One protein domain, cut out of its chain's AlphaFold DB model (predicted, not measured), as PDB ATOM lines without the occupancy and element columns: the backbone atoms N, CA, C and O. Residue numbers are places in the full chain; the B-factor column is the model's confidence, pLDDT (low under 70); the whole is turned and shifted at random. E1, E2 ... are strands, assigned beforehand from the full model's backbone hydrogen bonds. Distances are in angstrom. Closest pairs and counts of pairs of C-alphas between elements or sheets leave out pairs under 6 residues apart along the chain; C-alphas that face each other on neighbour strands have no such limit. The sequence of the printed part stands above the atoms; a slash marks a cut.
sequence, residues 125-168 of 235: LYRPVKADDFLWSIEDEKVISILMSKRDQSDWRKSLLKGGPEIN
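What this domain is: This is residues 125 to 168 of the 235 residues of the protein "Protein BOBBER 1" of Morella rubra (UniProt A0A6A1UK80). This is a piece with little regular structure: one two-stranded hairpin, E1 and E2, makes one end, and loops from both ends of the printed part gather at the other. The printed part has 44 residues, with no named helix and two named strands, E1 then E2, in one antiparallel sheet; the class is all strand, with only 10 residues in named elements. The whole is loose, with a radius of gyration of the C-alphas of 12.3 A, and spans 31 by 24 by 15 A.

How they stand to each other: Look first at E1, residues 135 to 139, and E2, residues 143 to 147, antiparallel neighbours at 159 degrees. C-alphas 136 and 146 face each other at 4.4 A. N 137 and O 145 are within hydrogen-bond range at 2.9 A, as are N 147 and O 135 at 2.8 A. A tight link of 3 residues closes this hairpin.

Where its parts are: Find C-alpha 135 at (-44.610, 29.155, 11.340); from there E1 runs 12.9 A to C-alpha 139. E2 runs 12.8 A and ends at C-alpha 147, (-47.992, 29.850, 7.550).

The domain as a whole: The C-alphas farthest apart, those of Glu 141 and Ser 154, are 33.8 A apart. The printed part has no cut. Residues 148 to 168 hold no named element; within them, residues 153 to 156 have pLDDT under 70.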
ATOM      1  N   LEU A 125     -44.551  43.777   4.495       87.69
ATOM      2  CA  LEU A 125     -45.876  43.165   4.382       87.69
ATOM      3  C   LEU A 125     -46.960  44.242   4.226       87.69
ATOM      4  O   LEU A 125     -46.928  45.287   4.878       87.69
ATOM      5  N   TYR A 126     -47.976  43.957   3.407       84.19
ATOM      6  CA  TYR A 126     -49.086  44.890   3.168       84.19
ATOM      7  C   TYR A 126     -49.811  45.289   4.469       84.19
ATOM      8  O   TYR A 126     -50.263  46.424   4.630       84.19
ATOM      9  N   ARG A 127     -49.907  44.353   5.421       83.31
ATOM     10  CA  ARG A 127     -50.493  44.547   6.756       83.31
ATOM     11  C   ARG A 127     -49.696  43.778   7.810       83.31
ATOM     12  O   ARG A 127     -49.160  42.713   7.486       83.31
ATOM     13  N   PRO A 128     -49.703  44.237   9.075       81.50
ATOM     14  CA  PRO A 128     -49.071  43.507  10.164       81.50
ATOM     15  C   PRO A 128     -49.684  42.107  10.324       81.50
ATOM     16  O   PRO A 128     -50.887  41.891  10.136       81.50
ATOM     17  N   VAL A 129     -48.836  41.143  10.659       85.38
ATOM     18  CA  VAL A 129     -49.201  39.766  11.024       85.38
ATOM     19  C   VAL A 129     -48.857  39.541  12.492       85.38
ATOM     20  O   VAL A 129     -48.070  40.296  13.066       85.38
ATOM     21  N   LYS A 130     -49.468  38.537  13.119       84.38
ATOM     22  CA  LYS A 130     -49.059  38.127  14.465       84.38
ATOM     23  C   LYS A 130     -47.739  37.373  14.343       84.38
ATOM     24  O   LYS A 130     -47.723  36.288  13.774       84.38
ATOM     25  N   ALA A 131     -46.653  37.969  14.827       83.38
ATOM     26  CA  ALA A 131     -45.331  37.348  14.774       83.38
ATOM     27  C   ALA A 131     -45.285  36.034  15.573       83.38
ATOM     28  O   ALA A 131     -44.628  35.093  15.146       83.38
ATOM     29  N   ASP A 132     -46.045  35.958  16.669       84.94
ATOM     30  CA  ASP A 132     -46.099  34.784  17.548       84.94
ATOM     31  C   ASP A 132     -46.711  33.542  16.872       84.94
ATOM     32  O   ASP A 132     -46.377  32.419  17.233       84.94
ATOM     33  N   ASP A 133     -47.557  33.740  15.852       83.44
ATOM     34  CA  ASP A 133     -48.224  32.671  15.092       83.44
ATOM     35  C   ASP A 133     -47.549  32.420  13.728       83.44
ATOM     36  O   ASP A 133     -48.158  31.861  12.810       83.44
ATOM     37  N   PHE A 134     -46.320  32.904  13.537       87.69
ATOM     38  CA  PHE A 134     -45.588  32.729  12.288       87.69
ATOM     39  C   PHE A 134     -44.826  31.405  12.309       87.69
ATOM     40  O   PHE A 134     -43.861  31.242  13.055       87.69
ATOM     41  N   LEU A 135     -45.240  30.465  11.463       90.12
ATOM     42  CA  LEU A 135     -44.610  29.155  11.340       90.12
ATOM     43  C   LEU A 135     -44.108  28.958   9.915       90.12
ATOM     44  O   LEU A 135     -44.799  29.280   8.953       90.12
ATOM     45  N   TRP A 136     -42.917  28.392   9.772       92.75
ATOM     46  CA  TRP A 136     -42.405  27.951   8.483       92.75
ATOM     47  C   TRP A 136     -41.867  26.529   8.601       92.75
ATOM     48  O   TRP A 136     -41.361  26.127   9.649       92.75
ATOM     49  N   SER A 137     -41.998  25.764   7.525       91.12
ATOM     50  CA  SER A 137     -41.476  24.406   7.416       91.12
ATOM     51  C   SER A 137     -40.905  24.182   6.025       91.12
ATOM     52  O   SER A 137     -41.318  24.822   5.058       91.12
ATOM     53  N   ILE A 138     -39.949  23.264   5.928       93.19
ATOM     54  CA  ILE A 138     -39.409  22.808   4.649       93.19
ATOM     55  C   ILE A 138     -40.040  21.450   4.355       93.19
ATOM     56  O   ILE A 138     -39.949  20.538   5.173       93.19
ATOM     57  N   GLU A 139     -40.693  21.340   3.206       91.06
ATOM     58  CA  GLU A 139     -41.312  20.120   2.697       91.06
ATOM     59  C   GLU A 139     -40.465  19.586   1.532       91.06
ATOM     60  O   GLU A 139     -40.049  20.344   0.644       91.06
ATOM     61  N   ASP A 140     -40.146  18.290   1.580       91.00
ATOM     62  CA  ASP A 140     -39.370  17.559   0.568       91.00
ATOM     63  C   ASP A 140     -38.029  18.209   0.161       91.00
ATOM     64  O   ASP A 140     -37.596  18.095  -0.987       91.00
ATOM     65  N   GLU A 141     -37.387  18.939   1.084       87.75
ATOM     66  CA  GLU A 141     -36.123  19.682   0.883       87.75
ATOM     67  C   GLU A 141     -36.145  20.716  -0.263       87.75
ATOM     68  O   GLU A 141     -35.109  21.266  -0.639       87.75
ATOM     69  N   LYS A 142     -37.321  21.005  -0.831       87.81
ATOM     70  CA  LYS A 142     -37.463  21.824  -2.048       87.81
ATOM     71  C   LYS A 142     -38.475  22.947  -1.913       87.81
ATOM     72  O   LYS A 142     -38.366  23.937  -2.635       87.81
ATOM     73  N   VAL A 143     -39.454  22.808  -1.025       87.75
ATOM     74  CA  VAL A 143     -40.548  23.770  -0.881       87.75
ATOM     75  C   VAL A 143     -40.540  24.338   0.529       87.75
ATOM     76  O   VAL A 143     -40.575  23.600   1.507       87.75
ATOM     77  N   ILE A 144     -40.496  25.667   0.637       90.44
ATOM     78  CA  ILE A 144     -40.655  26.365   1.915       90.44
ATOM     79  C   ILE A 144     -42.125  26.756   2.050       90.44
ATOM     80  O   ILE A 144     -42.626  27.600   1.304       90.44
ATOM     81  N   SER A 145     -42.796  26.161   3.026       88.44
ATOM     82  CA  SER A 145     -44.182  26.449   3.375       88.44
ATOM     83  C   SER A 145     -44.204  27.448   4.528       88.44
ATOM     84  O   SER A 145     -43.681  27.174   5.605       88.44
ATOM     85  N   ILE A 146     -44.794  28.626   4.302       90.38
ATOM     86  CA  ILE A 146     -44.910  29.696   5.303       90.38
ATOM     87  C   ILE A 146     -46.380  29.856   5.683       90.38
ATOM     88  O   ILE A 146     -47.214  30.217   4.852       90.38
ATOM     89  N   LEU A 147     -46.685  29.632   6.956       88.50
ATOM     90  CA  LEU A 147     -47.992  29.850   7.550       88.50
ATOM     91  C   LEU A 147     -47.969  31.137   8.376       88.50
ATOM     92  O   LEU A 147     -47.161  31.305   9.288       88.50
ATOM     93  N   MET A 148     -48.884  32.053   8.060       87.06
ATOM     94  CA  MET A 148     -48.999  33.333   8.752       87.06
ATOM     95  C   MET A 148     -50.450  33.653   9.108       87.06
ATOM     96  O   MET A 148     -51.324  33.732   8.240       87.06
ATOM     97  N   SER A 149     -50.699  33.908  10.390       82.88
ATOM     98  CA  SER A 149     -52.007  34.344  10.872       82.88
ATOM     99  C   SER A 149     -52.173  35.855  10.714       82.88
ATOM    100  O   SER A 149     -51.351  36.664  11.166       82.88
ATOM    101  N   LYS A 150     -53.269  36.268  10.069       84.12
ATOM    102  CA  LYS A 150     -53.633  37.688   9.986       84.12
ATOM    103  C   LYS A 150     -53.936  38.217  11.391       84.12
ATOM    104  O   LYS A 150     -54.578  37.537  12.188       84.12
ATOM    105  N   ARG A 151     -53.515  39.455  11.676       78.19
ATOM    106  CA  ARG A 151     -53.929  40.150  12.903       78.19
ATOM    107  C   ARG A 151     -55.435  40.417  12.900       78.19
ATOM    108  O   ARG A 151     -56.097  40.121  13.888       78.19
ATOM    109  N   ASP A 152     -55.945  40.861  11.754       74.62
ATOM    110  CA  ASP A 152     -57.355  41.161  11.521       74.62
ATOM    111  C   ASP A 152     -57.950  40.096  10.585       74.62
ATOM    112  O   ASP A 152     -57.467  39.895   9.464       74.62
ATOM    113  N   GLN A 153     -58.964  39.361  11.050       64.62
ATOM    114  CA  GLN A 153     -59.505  38.202  10.323       64.62
ATOM    115  C   GLN A 153     -60.378  38.582   9.111       64.62
ATOM    116  O   GLN A 153     -60.562  37.759   8.217       64.62
ATOM    117  N   SER A 154     -60.882  39.816   9.041       62.50
ATOM    118  CA  SER A 154     -61.942  40.229   8.107       62.50
ATOM    119  C   SER A 154     -61.473  40.846   6.782       62.50
ATOM    120  O   SER A 154     -62.311  41.145   5.934       62.50
ATOM    121  N   ASP A 155     -60.164  41.005   6.557       67.62
ATOM    122  CA  ASP A 155     -59.663  41.765   5.405       67.62
ATOM    123  C   ASP A 155     -59.074  40.874   4.301       67.62
ATOM    124  O   ASP A 155     -58.137  40.084   4.505       67.62
ATOM    125  N   TRP A 156     -59.580  41.055   3.079       69.94
ATOM    126  CA  TRP A 156     -58.945  40.533   1.874       69.94
ATOM    127  C   TRP A 156     -57.701  41.366   1.543       69.94
ATOM    128  O   TRP A 156     -57.776  42.583   1.361       69.94
ATOM    129  N   ARG A 157     -56.532  40.721   1.473       75.00
ATOM    130  CA  ARG A 157     -55.275  41.404   1.141       75.00
ATOM    131  C   ARG A 157     -55.134  41.472  -0.376       75.00
ATOM    132  O   ARG A 157     -55.174  40.442  -1.041       75.00
ATOM    133  N   LYS A 158     -54.960  42.683  -0.909       77.12
ATOM    134  CA  LYS A 158     -54.719  42.900  -2.344       77.12
ATOM    135  C   LYS A 158     -53.341  42.418  -2.772       77.12
ATOM    136  O   LYS A 158     -53.185  42.007  -3.903       77.12
ATOM    137  N   SER A 159     -52.352  42.435  -1.888       80.06
ATOM    138  CA  SER A 159     -51.029  41.879  -2.163       80.06
ATOM    139  C   SER A 159     -50.394  41.358  -0.876       80.06
ATOM    140  O   SER A 159     -50.864  41.659   0.227       80.06
ATOM    141  N   LEU A 160     -49.341  40.553  -1.019       83.56
ATOM    142  CA  LEU A 160     -48.545  40.058   0.103       83.56
ATOM    143  C   LEU A 160     -47.620  41.161   0.642       83.56
ATOM    144  O   LEU A 160     -47.617  41.432   1.845       83.56
ATOM    145  N   LEU A 161     -46.898  41.828  -0.261       86.44
ATOM    146  CA  LEU A 161     -45.968  42.921   0.028       86.44
ATOM    147  C   LEU A 161     -46.535  44.257  -0.464       86.44
ATOM    148  O   LEU A 161     -47.309  44.305  -1.422       86.44
ATOM    149  N   LYS A 162     -46.145  45.363   0.170       84.81
ATOM    150  CA  LYS A 162     -46.466  46.708  -0.323       84.81
ATOM    151  C   LYS A 162     -45.806  46.933  -1.685       84.81
ATOM    152  O   LYS A 162     -44.617  46.683  -1.843       84.81
ATOM    153  N   GLY A 163     -46.584  47.397  -2.664       80.00
ATOM    154  CA  GLY A 163     -46.104  47.607  -4.037       80.00
ATOM    155  C   GLY A 163     -45.898  46.321  -4.848       80.00
ATOM    156  O   GLY A 163     -45.433  46.395  -5.982       80.00
ATOM    157  N   GLY A 164     -46.244  45.154  -4.291       79.12
ATOM    158  CA  GLY A 164     -46.244  43.890  -5.020       79.12
ATOM    159  C   GLY A 164     -47.409  43.776  -6.014       79.12
ATOM    160  O   GLY A 164     -48.332  44.593  -5.991       79.12
ATOM    161  N   PRO A 165     -47.406  42.741  -6.872       78.00
ATOM    162  CA  PRO A 165     -48.501  42.486  -7.803       78.00
ATOM    163  C   PRO A 165     -49.823  42.336  -7.043       78.00
ATOM    164  O   PRO A 165     -49.908  41.604  -6.049       78.00
ATOM    165  N   GLU A 166     -50.846  43.061  -7.491       79.19
ATOM    166  CA  GLU A 166     -52.162  43.041  -6.862       79.19
ATOM    167  C   GLU A 166     -53.008  41.867  -7.375       79.19
ATOM    168  O   GLU A 166     -53.138  41.617  -8.574       79.19
ATOM    169  N   ILE A 167     -53.621  41.150  -6.440       77.56
ATOM    170  CA  ILE A 167     -54.601  40.101  -6.671       77.56
ATOM    171  C   ILE A 167     -55.902  40.771  -7.104       77.56
ATOM    172  O   ILE A 167     -56.528  41.508  -6.337       77.56
ATOM    173  N   ASN A 168     -56.341  40.478  -8.327       72.69
ATOM    174  CA  ASN A 168     -57.609  40.980  -8.833       72.69
ATOM    175  C   ASN A 168     -58.784  40.240  -8.166       72.69
ATOM    176  O   ASN A 168     -59.106  39.098  -8.502       72.69
TER     177      ASN A 168